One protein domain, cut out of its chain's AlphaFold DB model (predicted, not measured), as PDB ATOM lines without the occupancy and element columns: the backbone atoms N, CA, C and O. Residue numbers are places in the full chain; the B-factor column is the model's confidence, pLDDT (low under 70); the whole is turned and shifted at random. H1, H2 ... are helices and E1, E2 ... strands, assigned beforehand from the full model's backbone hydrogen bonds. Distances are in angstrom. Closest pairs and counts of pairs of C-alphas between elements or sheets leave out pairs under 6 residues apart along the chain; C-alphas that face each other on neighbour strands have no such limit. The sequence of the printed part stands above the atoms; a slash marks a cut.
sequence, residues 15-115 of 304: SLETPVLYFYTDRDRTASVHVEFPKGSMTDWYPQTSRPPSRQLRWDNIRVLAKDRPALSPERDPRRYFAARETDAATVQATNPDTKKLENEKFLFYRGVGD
ATOM      1  N   SER A  15     452.107 360.125 290.607       84.31
ATOM      2  CA  SER A  15     450.958 360.889 291.076       84.31
ATOM      3  C   SER A  15     451.099 362.349 290.669       84.31
ATOM      4  O   SER A  15     452.108 362.998 290.951       84.31
ATOM      5  N   LEU A  16     450.064 362.863 290.015       85.62
ATOM      6  CA  LEU A  16     449.914 364.258 289.648       85.62
ATOM      7  C   LEU A  16     449.086 364.936 290.736       85.62
ATOM      8  O   LEU A  16     447.864 364.904 290.682       85.62
ATOM      9  N   GLU A  17     449.739 365.485 291.758       79.56
ATOM     10  CA  GLU A  17     449.059 365.854 293.009       79.56
ATOM     11  C   GLU A  17     448.236 367.139 292.940       79.56
ATOM     12  O   GLU A  17     447.130 367.192 293.480       79.56
ATOM     13  N   THR A  18     448.813 368.217 292.403       78.81
ATOM     14  CA  THR A  18     448.234 369.565 292.544       78.81
ATOM     15  C   THR A  18     448.554 370.542 291.408       78.81
ATOM     16  O   THR A  18     448.985 371.667 291.663       78.81
ATOM     17  N   PRO A  19     448.354 370.176 290.136       82.12
ATOM     18  CA  PRO A  19     448.217 371.181 289.093       82.12
ATOM     19  C   PRO A  19     447.111 372.188 289.405       82.12
ATOM     20  O   PRO A  19     445.956 371.826 289.646       82.12
ATOM     21  N   VAL A  20     447.476 373.464 289.343       93.75
ATOM     22  CA  VAL A  20     446.547 374.592 289.367       93.75
ATOM     23  C   VAL A  20     446.805 375.485 288.155       93.75
ATOM     24  O   VAL A  20     447.945 375.629 287.714       93.75
ATOM     25  N   LEU A  21     445.748 376.074 287.602       96.88
ATOM     26  CA  LEU A  21     445.814 377.054 286.516       96.88
ATOM     27  C   LEU A  21     445.267 378.390 287.010       96.88
ATOM     28  O   LEU A  21     444.077 378.485 287.314       96.88
ATOM     29  N   TYR A  22     446.121 379.410 287.059       97.69
ATOM     30  CA  TYR A  22     445.739 380.785 287.376       97.69
ATOM     31  C   TYR A  22     445.438 381.588 286.113       97.69
ATOM     32  O   TYR A  22     446.038 381.370 285.061       97.69
ATOM     33  N   PHE A  23     444.541 382.565 286.240       97.94
ATOM     34  CA  PHE A  23     444.188 383.485 285.162       97.94
ATOM     35  C   PHE A  23     444.447 384.918 285.610       97.94
ATOM     36  O   PHE A  23     444.040 385.315 286.701       97.94
ATOM     37  N   TYR A  24     445.080 385.712 284.749       97.56
ATOM     38  CA  TYR A  24     445.260 387.148 284.948       97.56
ATOM     39  C   TYR A  24     444.657 387.870 283.759       97.56
ATOM     40  O   TYR A  24     444.888 387.505 282.608       97.56
ATOM     41  N   THR A  25     443.845 388.877 284.046       97.06
ATOM     42  CA  THR A  25     443.159 389.680 283.039       97.06
ATOM     43  C   THR A  25     442.826 391.047 283.624       97.06
ATOM     44  O   THR A  25     442.625 391.190 284.830       97.06
ATOM     45  N   ASP A  26     442.777 392.049 282.758       96.31
ATOM     46  CA  ASP A  26     442.463 393.450 283.050       96.31
ATOM     47  C   ASP A  26     440.955 393.757 283.022       96.31
ATOM     48  O   ASP A  26     440.485 394.740 283.603       96.31
ATOM     49  N   ARG A  27     440.190 392.888 282.361       96.62
ATOM     50  CA  ARG A  27     438.733 392.950 282.218       96.62
ATOM     51  C   ARG A  27     438.119 391.566 282.315       96.62
ATOM     52  O   ARG A  27     438.814 390.566 282.131       96.62
ATOM     53  N   ASP A  28     436.821 391.515 282.563       97.81
ATOM     54  CA  ASP A  28     436.102 390.249 282.590       97.81
ATOM     55  C   ASP A  28     436.157 389.572 281.220       97.81
ATOM     56  O   ASP A  28     436.028 390.218 280.175       97.81
ATOM     57  N   ARG A  29     436.393 388.260 281.224       97.19
ATOM     58  CA  ARG A  29     436.509 387.454 280.005       97.19
ATOM     59  C   ARG A  29     435.749 386.152 280.142       97.19
ATOM     60  O   ARG A  29     435.550 385.642 281.241       97.19
ATOM     61  N   THR A  30     435.380 385.592 279.001       98.19
ATOM     62  CA  THR A  30     434.952 384.201 278.903       98.19
ATOM     63  C   THR A  30     436.072 383.395 278.267       98.19
ATOM     64  O   THR A  30     436.660 383.840 277.282       98.19
ATOM     65  N   ALA A  31     436.373 382.237 278.845       98.12
ATOM     66  CA  ALA A  31     437.366 381.311 278.323       98.12
ATOM     67  C   ALA A  31     436.859 379.868 278.410       98.12
ATOM     68  O   ALA A  31     435.988 379.547 279.214       98.12
ATOM     69  N   SER A  32     437.424 378.992 277.593       98.25
ATOM     70  CA  SER A  32     437.253 377.548 277.679       98.25
ATOM     71  C   SER A  32     438.617 376.892 277.809       98.25
ATOM     72  O   SER A  32     439.571 377.296 277.147       98.25
ATOM     73  N   VAL A  33     438.715 375.882 278.669       98.00
ATOM     74  CA  VAL A  33     439.975 375.216 279.008       98.00
ATOM     75  C   VAL A  33     439.824 373.723 278.792       98.00
ATOM     76  O   VAL A  33     438.873 373.115 279.281       98.00
ATOM     77  N   HIS A  34     440.772 373.139 278.068       97.06
ATOM     78  CA  HIS A  34     440.867 371.709 277.828       97.06
ATOM     79  C   HIS A  34     442.235 371.206 278.278       97.06
ATOM     80  O   HIS A  34     443.259 371.675 277.784       97.06
ATOM     81  N   VAL A  35     442.232 370.265 279.215       95.69
ATOM     82  CA  VAL A  35     443.426 369.579 279.711       95.69
ATOM     83  C   VAL A  35     443.320 368.114 279.334       95.69
ATOM     84  O   VAL A  35     442.285 367.498 279.575       95.69
ATOM     85  N   GLU A  36     444.391 367.544 278.805       95.19
ATOM     86  CA  GLU A  36     444.509 366.111 278.550       95.19
ATOM     87  C   GLU A  36     445.582 365.504 279.457       95.19
ATOM     88  O   GLU A  36     446.529 366.178 279.854       95.19
ATOM     89  N   PHE A  37     445.445 364.221 279.783       93.50
ATOM     90  CA  PHE A  37     446.458 363.434 280.481       93.50
ATOM     91  C   PHE A  37     446.590 362.054 279.811       93.50
ATOM     92  O   PHE A  37     446.082 361.054 280.325       93.50
ATOM     93  N   PRO A  38     447.245 361.972 278.634       92.25
ATOM     94  CA  PRO A  38     447.179 360.795 277.762       92.25
ATOM     95  C   PRO A  38     447.700 359.500 278.402       92.25
ATOM     96  O   PRO A  38     447.176 358.419 278.127       92.25
ATOM     97  N   LYS A  39     448.717 359.619 279.268       89.75
ATOM     98  CA  LYS A  39     449.369 358.511 279.993       89.75
ATOM     99  C   LYS A  39     448.881 358.357 281.439       89.75
ATOM    100  O   LYS A  39     449.568 357.770 282.275       89.75
ATOM    101  N   GLY A  40     447.712 358.905 281.758       90.50
ATOM    102  CA  GLY A  40     447.157 358.820 283.098       90.50
ATOM    103  C   GLY A  40     445.642 358.866 283.128       90.50
ATOM    104  O   GLY A  40     444.966 358.695 282.114       90.50
ATOM    105  N   SER A  41     445.132 359.065 284.334       90.56
ATOM    106  CA  SER A  41     443.721 359.208 284.653       90.56
ATOM    107  C   SER A  41     443.548 360.353 285.645       90.56
ATOM    108  O   SER A  41     444.253 360.422 286.653       90.56
ATOM    109  N   MET A  42     442.598 361.239 285.377       90.56
ATOM    110  CA  MET A  42     442.147 362.294 286.275       90.56
ATOM    111  C   MET A  42     441.344 361.671 287.416       90.56
ATOM    112  O   MET A  42     440.450 360.858 287.185       90.56
ATOM    113  N   THR A  43     441.680 362.032 288.650       88.19
ATOM    114  CA  THR A  43     441.083 361.457 289.866       88.19
ATOM    115  C   THR A  43     440.303 362.475 290.685       88.19
ATOM    116  O   THR A  43     439.507 362.072 291.527       88.19
ATOM    117  N   ASP A  44     440.525 363.772 290.461       89.06
ATOM    118  CA  ASP A  44     439.781 364.854 291.111       89.06
ATOM    119  C   ASP A  44     440.022 366.182 290.388       89.06
ATOM    120  O   ASP A  44     441.057 366.354 289.733       89.06
ATOM    121  N   TRP A  45     439.086 367.117 290.509       92.44
ATOM    122  CA  TRP A  45     439.146 368.430 289.869       92.44
ATOM    123  C   TRP A  45     438.161 369.405 290.510       92.44
ATOM    124  O   TRP A  45     437.149 369.012 291.082       92.44
ATOM    125  N   TYR A  46     438.453 370.696 290.387       91.94
ATOM    126  CA  TYR A  46     437.568 371.759 290.849       91.94
ATOM    127  C   TYR A  46     437.880 373.078 290.123       91.94
ATOM    128  O   TYR A  46     439.055 373.349 289.883       91.94
ATOM    129  N   PRO A  47     436.902 373.941 289.798       93.31
ATOM    130  CA  PRO A  47     435.454 373.714 289.784       93.31
ATOM    131  C   PRO A  47     435.030 372.492 288.963       93.31
ATOM    132  O   PRO A  47     435.830 371.932 288.207       93.31
ATOM    133  N   GLN A  48     433.774 372.076 289.081       93.06
ATOM    134  CA  GLN A  48     433.239 370.947 288.338       93.06
ATOM    135  C   GLN A  48     433.328 371.210 286.831       93.06
ATOM    136  O   GLN A  48     432.898 372.247 286.319       93.06
ATOM    137  N   THR A  49     433.922 370.255 286.117       91.19
ATOM    138  CA  THR A  49     434.111 370.347 284.665       91.19
ATOM    139  C   THR A  49     432.793 370.163 283.933       91.19
ATOM    140  O   THR A  49     431.913 369.440 284.385       91.19
ATOM    141  N   SER A  50     432.670 370.768 282.753       84.19
ATOM    142  CA  SER A  50     431.525 370.581 281.859       84.19
ATOM    143  C   SER A  50     431.469 369.163 281.282       84.19
ATOM    144  O   SER A  50     430.387 368.694 280.926       84.19
ATOM    145  N   ARG A  51     432.624 368.489 281.160       75.62
ATOM    146  CA  ARG A  51     432.744 367.090 280.723       75.62
ATOM    147  C   ARG A  51     433.965 366.421 281.372       75.62
ATOM    148  O   ARG A  51     435.083 366.849 281.066       75.62
ATOM    149  N   PRO A  52     433.778 365.339 282.150       66.81
ATOM    150  CA  PRO A  52     434.872 364.497 282.624       66.81
ATOM    151  C   PRO A  52     434.919 363.143 281.890       66.81
ATOM    152  O   PRO A  52     434.208 362.206 282.246       66.81
ATOM    153  N   PRO A  53     435.761 362.975 280.868       66.12
ATOM    154  CA  PRO A  53     436.258 361.662 280.473       66.12
ATOM    155  C   PRO A  53     437.515 361.402 281.291       66.12
ATOM    156  O   PRO A  53     438.342 362.287 281.422       66.12
ATOM    157  N   SER A  54     437.693 360.208 281.838       75.12
ATOM    158  CA  SER A  54     438.776 359.856 282.773       75.12
ATOM    159  C   SER A  54     440.198 360.342 282.433       75.12
ATOM    160  O   SER A  54     441.033 360.347 283.325       75.12
ATOM    161  N   ARG A  55     440.507 360.759 281.198       87.00
ATOM    162  CA  ARG A  55     441.818 361.276 280.763       87.00
ATOM    163  C   ARG A  55     441.830 362.724 280.276       87.00
ATOM    164  O   ARG A  55     442.869 363.192 279.824       87.00
ATOM    165  N   GLN A  56     440.710 363.432 280.321       92.81
ATOM    166  CA  GLN A  56     440.642 364.824 279.888       92.81
ATOM    167  C   GLN A  56     439.663 365.608 280.759       92.81
ATOM    168  O   GLN A  56     438.721 365.058 281.318       92.81
ATOM    169  N   LEU A  57     439.866 366.909 280.869       94.50
ATOM    170  CA  LEU A  57     438.985 367.802 281.609       94.50
ATOM    171  C   LEU A  57     438.656 368.987 280.730       94.50
ATOM    172  O   LEU A  57     439.542 369.576 280.108       94.50
ATOM    173  N   ARG A  58     437.369 369.330 280.680       95.62
ATOM    174  CA  ARG A  58     436.891 370.458 279.894       95.62
ATOM    175  C   ARG A  58     436.037 371.386 280.737       95.62
ATOM    176  O   ARG A  58     434.987 370.983 281.229       95.62
ATOM    177  N   TRP A  59     436.469 372.634 280.845       96.56
ATOM    178  CA  TRP A  59     435.671 373.730 281.377       96.56
ATOM    179  C   TRP A  59     435.239 374.613 280.215       96.56
ATOM    180  O   TRP A  59     436.071 375.293 279.619       96.56
ATOM    181  N   ASP A  60     433.956 374.574 279.871       95.62
ATOM    182  CA  ASP A  60     433.394 375.390 278.799       95.62
ATOM    183  C   ASP A  60     432.859 376.713 279.341       95.62
ATOM    184  O   ASP A  60     432.082 376.733 280.297       95.62
ATOM    185  N   ASN A  61     433.212 377.811 278.672       96.19
ATOM    186  CA  ASN A  61     432.660 379.145 278.914       96.19
ATOM    187  C   ASN A  61     432.747 379.616 280.379       96.19
ATOM    188  O   ASN A  61     431.813 380.237 280.893       96.19
ATOM    189  N   ILE A  62     433.871 379.353 281.052       97.31
ATOM    190  CA  ILE A  62     434.123 379.920 282.379       97.31
ATOM    191  C   ILE A  62     434.227 381.437 282.285       97.31
ATOM    192  O   ILE A  62     434.746 381.983 281.309       97.31
ATOM    193  N   ARG A  63     433.756 382.125 283.322       97.94
ATOM    194  CA  ARG A  63     433.966 383.562 283.480       97.94
ATOM    195  C   ARG A  63     435.231 383.791 284.289       97.94
ATOM    196  O   ARG A  63     435.378 383.235 285.369       97.94
ATOM    197  N   VAL A  64     436.126 384.617 283.773       98.00
ATOM    198  CA  VAL A  64     437.323 385.088 284.466       98.00
ATOM    199  C   VAL A  64     437.060 386.532 284.875       98.00
ATOM    200  O   VAL A  64     436.968 387.402 284.011       98.00
ATOM    201  N   LEU A  65     436.891 386.770 286.175       97.56
ATOM    202  CA  LEU A  65     436.441 388.039 286.748       97.56
ATOM    203  C   LEU A  65     437.638 388.867 287.231       97.56
ATOM    204  O   LEU A  65     438.341 388.479 288.171       97.56
ATOM    205  N   ALA A  66     437.879 390.011 286.591       93.62
ATOM    206  CA  ALA A  66     439.064 390.830 286.836       93.62
ATOM    207  C   ALA A  66     438.955 391.651 288.127       93.62
ATOM    208  O   ALA A  66     439.921 391.728 288.895       93.62
ATOM    209  N   LYS A  67     437.788 392.267 288.363       86.69
ATOM    210  CA  LYS A  67     437.574 393.273 289.420       86.69
ATOM    211  C   LYS A  67     436.567 392.814 290.469       86.69
ATOM    212  O   LYS A  67     436.940 392.668 291.631       86.69
ATOM    213  N   ASP A  68     435.336 392.527 290.053       88.12
ATOM    214  CA  ASP A  68     434.251 392.124 290.953       88.12
ATOM    215  C   ASP A  68     434.386 390.641 291.303       88.12
ATOM    216  O   ASP A  68     433.757 389.764 290.714       88.12
ATOM    217  N   ARG A  69     435.290 390.355 292.244       88.50
ATOM    218  CA  ARG A  69     435.649 389.001 292.672       88.50
ATOM    219  C   ARG A  69     434.770 388.583 293.854       88.50
ATOM    220  O   ARG A  69     434.913 389.159 294.933       88.50
ATOM    221  N   PRO A  70     433.882 387.584 293.693       88.06
ATOM    222  CA  PRO A  70     433.087 387.067 294.797       88.06
ATOM    223  C   PRO A  70     433.975 386.568 295.936       88.06
ATOM    224  O   PRO A  70     435.044 385.996 295.699       88.06
ATOM    225  N   ALA A  71     433.499 386.728 297.170       85.69
ATOM    226  CA  ALA A  71     434.115 386.064 298.307       85.69
ATOM    227  C   ALA A  71     434.064 384.546 298.088       85.69
ATOM    228  O   ALA A  71     433.012 383.979 297.785       85.69
ATOM    229  N   LEU A  72     435.213 383.891 298.229       86.88
ATOM    230  CA  LEU A  72     435.293 382.440 298.161       86.88
ATOM    231  C   LEU A  72     434.853 381.856 299.497       86.88
ATOM    232  O   LEU A  72     435.213 382.383 300.551       86.88
ATOM    233  N   SER A  73     434.097 380.760 299.451       76.56
ATOM    234  CA  SER A  73     433.662 380.075 300.664       76.56
ATOM    235  C   SER A  73     434.880 379.726 301.531       76.56
ATOM    236  O   SER A  73     435.816 379.077 301.037       76.56
ATOM    237  N   PRO A  74     434.896 380.146 302.811       66.38
ATOM    238  CA  PRO A  74     435.852 379.621 303.768       66.38
ATOM    239  C   PRO A  74     435.489 378.157 304.004       66.38
ATOM    240  O   PRO A  74     434.329 377.838 304.272       66.38
ATOM    241  N   GLU A  75     436.446 377.248 303.868       58.59
ATOM    242  CA  GLU A  75     436.150 375.827 304.021       58.59
ATOM    243  C   GLU A  75     436.507 375.319 305.416       58.59
ATOM    244  O   GLU A  75     437.422 375.808 306.079       58.59
ATOM    245  N   ARG A  76     435.730 374.329 305.865       47.28
ATOM    246  CA  ARG A  76     435.775 373.737 307.210       47.28
ATOM    247  C   ARG A  76     436.891 372.702 307.383       47.28
ATOM    248  O   ARG A  76     437.024 372.146 308.470       47.28
ATOM    249  N   ASP A  77     437.662 372.431 306.332       47.62
ATOM    250  CA  ASP A  77     438.700 371.409 306.314       47.62
ATOM    251  C   ASP A  77     440.064 372.037 305.965       47.62
ATOM    252  O   ASP A  77     440.264 372.484 304.838       47.62
ATOM    253  N   PRO A  78     441.025 372.093 306.903       47.00
ATOM    254  CA  PRO A  78     442.314 372.772 306.730       47.00
ATOM    255  C   PRO A  78     443.284 372.087 305.742       47.00
ATOM    256  O   PRO A  78     444.482 372.383 305.735       47.00
ATOM    257  N   ARG A  79     442.823 371.155 304.896       52.44
ATOM    258  CA  ARG A  79     443.676 370.421 303.950       52.44
ATOM    259  C   ARG A  79     444.214 371.317 302.817       52.44
ATOM    260  O   ARG A  79     443.607 371.481 301.768       52.44
ATOM    261  N   ARG A  80     445.439 371.807 303.047       57.09
ATOM    262  CA  ARG A  80     446.600 372.060 302.151       57.09
ATOM    263  C   ARG A  80     446.481 372.969 300.923       57.09
ATOM    264  O   ARG A  80     447.440 373.683 300.635       57.09
ATOM    265  N   TYR A  81     445.361 373.009 300.213       68.31
ATOM    266  CA  TYR A  81     445.300 373.688 298.911       68.31
ATOM    267  C   TYR A  81     444.899 375.169 298.994       68.31
ATOM    268  O   TYR A  81     445.023 375.887 298.011       68.31
ATOM    269  N   PHE A  82     444.523 375.684 300.173       77.00
ATOM    270  CA  PHE A  82     444.218 377.114 300.369       77.00
ATOM    271  C   PHE A  82     445.397 378.035 300.116       77.00
ATOM    272  O   PHE A  82     445.194 379.157 299.661       77.00
ATOM    273  N   ALA A  83     446.616 377.566 300.377       89.25
ATOM    274  CA  ALA A  83     447.811 378.329 300.059       89.25
ATOM    275  C   ALA A  83     447.862 378.687 298.563       89.25
ATOM    276  O   ALA A  83     448.288 379.785 298.226       89.25
ATOM    277  N   ALA A  84     447.298 377.845 297.684       91.62
ATOM    278  CA  ALA A  84     447.154 378.138 296.261       91.62
ATOM    279  C   ALA A  84     446.240 379.354 295.984       91.62
ATOM    280  O   ALA A  84     446.307 379.937 294.909       91.62
ATOM    281  N   ARG A  85     445.406 379.800 296.930       92.44
ATOM    282  CA  ARG A  85     444.616 381.038 296.797       92.44
ATOM    283  C   ARG A  85     445.415 382.302 297.141       92.44
ATOM    284  O   ARG A  85     444.898 383.403 296.944       92.44
ATOM    285  N   GLU A  86     446.646 382.206 297.642       94.00
ATOM    286  CA  GLU A  86     447.478 383.354 298.055       94.00
ATOM    287  C   GLU A  86     448.156 384.058 296.862       94.00
ATOM    288  O   GLU A  86     449.317 384.451 296.912       94.00
ATOM    289  N   THR A  87     447.403 384.237 295.774       95.50
ATOM    290  CA  THR A  87     447.827 384.885 294.528       95.50
ATOM    291  C   THR A  87     446.918 386.063 294.175       95.50
ATOM    292  O   THR A  87     445.826 386.228 294.737       95.50
ATOM    293  N   ASP A  88     447.350 386.870 293.203       95.62
ATOM    294  CA  ASP A  88     446.563 387.988 292.663       95.62
ATOM    295  C   ASP A  88     445.662 387.573 291.487       95.62
ATOM    296  O   ASP A  88     445.015 388.430 290.872       95.62
ATOM    297  N   ALA A  89     445.586 386.268 291.200       96.50
ATOM    298  CA  ALA A  89     444.795 385.707 290.117       96.50
ATOM    299  C   ALA A  89     443.326 386.156 290.176       96.50
ATOM    300  O   ALA A  89     442.739 386.356 291.250       96.50
ATOM    301  N   ALA A  90     442.745 386.326 288.994       97.38
ATOM    302  CA  ALA A  90     441.327 386.577 288.807       97.38
ATOM    303  C   ALA A  90     440.491 385.411 289.353       97.38
ATOM    304  O   ALA A  90     440.945 384.266 289.398       97.38
ATOM    305  N   THR A  91     439.247 385.698 289.737       97.00
ATOM    306  CA  THR A  91     438.313 384.631 290.108       97.00
ATOM    307  C   THR A  91     437.805 383.957 288.841       97.00
ATOM    308  O   THR A  91     437.255 384.621 287.963       97.00
ATOM    309  N   VAL A  92     437.965 382.642 288.752       96.69
ATOM    310  CA  VAL A  92     437.262 381.803 287.788       96.69
ATOM    311  C   VAL A  92     435.902 381.419 288.354       96.69
ATOM    312  O   VAL A  92     435.782 380.991 289.501       96.69
ATOM    313  N   GLN A  93     434.869 381.583 287.543       96.19
ATOM    314  CA  GLN A  93     433.510 381.182 287.853       96.19
ATOM    315  C   GLN A  93     433.034 380.189 286.795       96.19
ATOM    316  O   GLN A  93     432.995 380.505 285.602       96.19
ATOM    317  N   ALA A  94     432.664 378.994 287.242       94.81
ATOM    318  CA  ALA A  94     432.127 377.932 286.406       94.81
ATOM    319  C   ALA A  94     430.712 377.566 286.860       94.81
ATOM    320  O   ALA A  94     430.385 377.636 288.045       94.81
ATOM    321  N   THR A  95     429.868 377.153 285.919       94.38
ATOM    322  CA  THR A  95     428.567 376.565 286.251       94.38
ATOM    323  C   THR A  95     428.741 375.066 286.407       94.38
ATOM    324  O   THR A  95     429.067 374.382 285.436       94.38
ATOM    325  N   ASN A  96     428.470 374.546 287.599       93.12
ATOM    326  CA  ASN A  96     428.451 373.113 287.836       93.12
ATOM    327  C   ASN A  96     427.352 372.474 286.955       93.12
ATOM    328  O   ASN A  96     426.176 372.830 287.096       93.12
ATOM    329  N   PRO A  97     427.687 371.564 286.023       90.38
ATOM    330  CA  PRO A  97     426.712 371.004 285.090       90.38
ATOM    331  C   PRO A  97     425.655 370.132 285.772       90.38
ATOM    332  O   PRO A  97     424.546 370.041 285.241       90.38
ATOM    333  N   ASP A  98     425.964 369.554 286.932       90.19
ATOM    334  CA  ASP A  98     425.084 368.646 287.664       90.19
ATOM    335  C   ASP A  98     424.083 369.433 288.519       90.19
ATOM    336  O   ASP A  98     422.879 369.192 288.476       90.19
ATOM    337  N   THR A  99     424.569 370.432 289.262       93.50
ATOM    338  CA  THR A  99     423.746 371.195 290.220       93.50
ATOM    339  C   THR A  99     423.226 372.522 289.678       93.50
ATOM    340  O   THR A  99     422.383 373.154 290.314       93.50
ATOM    341  N   LYS A 100     423.749 372.976 288.533       93.50
ATOM    342  CA  LYS A 100     423.521 374.306 287.935       93.50
ATOM    343  C   LYS A 100     423.943 375.486 288.817       93.50
ATOM    344  O   LYS A 100     423.654 376.631 288.476       93.50
ATOM    345  N   LYS A 101     424.635 375.237 289.932       93.62
ATOM    346  CA  LYS A 101     425.161 376.286 290.811       93.62
ATOM    347  C   LYS A 101     426.444 376.879 290.239       93.62
ATOM    348  O   LYS A 101     427.198 376.199 289.549       93.62
ATOM    349  N   LEU A 102     426.688 378.146 290.565       93.62
ATOM    350  CA  LEU A 102     427.961 378.800 290.285       93.62
ATOM    351  C   LEU A 102     428.997 378.378 291.326       93.62
ATOM    352  O   LEU A 102     428.749 378.451 292.531       93.62
ATOM    353  N   GLU A 103     430.162 377.983 290.844       93.75
ATOM    354  CA  GLU A 103     431.346 377.669 291.632       93.75
ATOM    355  C   GLU A 103     432.410 378.715 291.325       93.75
ATOM    356  O   GLU A 103     432.688 378.998 290.160       93.75
ATOM    357  N   ASN A 104     432.971 379.312 292.374       94.19
ATOM    358  CA  ASN A 104     433.981 380.358 292.273       94.19
ATOM    359  C   ASN A 104     435.288 379.843 292.872       94.19
ATOM    360  O   ASN A 104     435.275 379.266 293.958       94.19
ATOM    361  N   GLU A 105     436.407 380.094 292.201       93.88
ATOM    362  CA  GLU A 105     437.751 379.756 292.680       93.88
ATOM    363  C   GLU A 105     438.787 380.721 292.082       93.88
ATOM    364  O   GLU A 105     438.488 381.439 291.136       93.88
ATOM    365  N   LYS A 106     440.012 380.777 292.608       94.19
ATOM    366  CA  LYS A 106     441.132 381.524 292.002       94.19
ATOM    367  C   LYS A 106     441.882 380.751 290.916       94.19
ATOM    368  O   LYS A 106     442.752 381.307 290.251       94.19
ATOM    369  N   PHE A 107     441.587 379.469 290.768       95.31
ATOM    370  CA  PHE A 107     442.282 378.564 289.873       95.31
ATOM    371  C   PHE A 107     441.362 377.454 289.375       95.31
ATOM    372  O   PHE A 107     440.356 377.131 290.002       95.31
ATOM    373  N   LEU A 108     441.746 376.832 288.264       95.38
ATOM    374  CA  LEU A 108     441.274 375.487 287.941       95.38
ATOM    375  C   LEU A 108     442.250 374.484 288.546       95.38
ATOM    376  O   LEU A 108     443.452 374.585 288.319       95.38
ATOM    377  N   PHE A 109     441.737 373.530 289.305       93.44
ATOM    378  CA  PHE A 109     442.475 372.444 289.926       93.44
ATOM    379  C   PHE A 109     442.151 371.130 289.231       93.44
ATOM    380  O   PHE A 109     440.999 370.854 288.885       93.44
ATOM    381  N   TYR A 110     443.172 370.299 289.077       92.38
ATOM    382  CA  TYR A 110     443.016 368.910 288.684       92.38
ATOM    383  C   TYR A 110     444.150 368.075 289.251       92.38
ATOM    384  O   TYR A 110     445.265 368.559 289.419       92.38
ATOM    385  N   ARG A 111     443.874 366.803 289.516       90.56
ATOM    386  CA  ARG A 111     444.879 365.807 289.885       90.56
ATOM    387  C   ARG A 111     444.587 364.481 289.226       90.56
ATOM    388  O   ARG A 111     443.467 364.198 288.803       90.56
ATOM    389  N   GLY A 112     445.609 363.650 289.166       90.44
ATOM    390  CA  GLY A 112     445.528 362.373 288.492       90.44
ATOM    391  C   GLY A 112     446.616 361.418 288.931       90.44
ATOM    392  O   GLY A 112     447.474 361.733 289.752       90.44
ATOM    393  N   VAL A 113     446.566 360.230 288.363       90.31
ATOM    394  CA  VAL A 113     447.594 359.205 288.507       90.31
ATOM    395  C   VAL A 113     447.941 358.687 287.126       90.31
ATOM    396  O   VAL A 113     447.072 358.611 286.259       90.31
ATOM    397  N   GLY A 114     449.203 358.370 286.897       86.56
ATOM    398  CA  GLY A 114     449.671 357.887 285.610       86.56
ATOM    399  C   GLY A 114     450.838 356.933 285.752       86.56
ATOM    400  O   GLY A 114     451.369 356.720 286.846       86.56
ATOM    401  N   ASP A 115     451.215 356.368 284.616       82.38
ATOM    402  CA  ASP A 115     452.369 355.491 284.505       82.38
ATOM    403  C   ASP A 115     453.225 355.952 283.326       82.38
ATOM    404  O   ASP A 115     452.853 355.833 282.154       82.38
TER     405      ASP A 115
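AT A GLANCE: This is residues 15 to 115 of the 304 residues of an uncharacterized protein of Limnoglobus roseus (UniProt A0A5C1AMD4). Two small sheets lie face to face as a sandwich, the twisted E2 E4 E5 E6 and the smaller E1 E7 E3, linked at a sharp corner where E6 runs on into E7. The short helix H1 grazes the smaller sheet, and residues 75 to 80, in the loop before it, stick out. The 101 printed residues hold E1 E2 E3 E4 H1 E5 E6 E7 in that order, both sheets antiparallel; the class is mostly strand, with under half of the residues in named elements. The whole is compact, radius of gyration of the C-alphas 13.5 A, spanning 41 by 30 by 26 A.

IN THESE COORDINATES: Find C-alpha 20 at (446.547, 374.592, 289.367), where E1, residues 20 to 22, begins. Next come E2, residues 29 to 36, 22.8 A; E3, 40 to 46, 17.9 A; and E4, 56 to 65, 24.6 A, which bends by 66 degrees at residue 61. H1 is residues 81 to 85, E5 91 to 95, E6 102 to 105. E7, 107 to 114, runs 22.4 A to C-alpha 114 at (449.671, 357.887, 285.610).

HOW THE PARTS SIT: In the larger sheet look for N 33 and O 59, 2.9 A, between E2 and E4; N 63 and O 93, 2.9 A, between E4 and E5; and N 94 and O 103, 2.9 A, in the hairpin E5 and E6. E6 runs on into E7 at 81 degrees. E7 pairs with E1 at N 21 and O 108, 2.8 A, and with E3 at N 109 and O 46, 2.7 A. The sheets' strands stand at 15 degrees. In H1, 0 of 1 O i to N i+4 pairs and 2 of 2 O i to N i+3 pairs are within hydrogen-bond range.

THE WHOLE: The C-alphas of Asp 68 and Asp 115, the two farthest apart, are 41.4 A apart. The printed part has no cut; the link E4 to H1 is long. Look for pLDDT under 70 at residues 52 to 53 and 74 to 81.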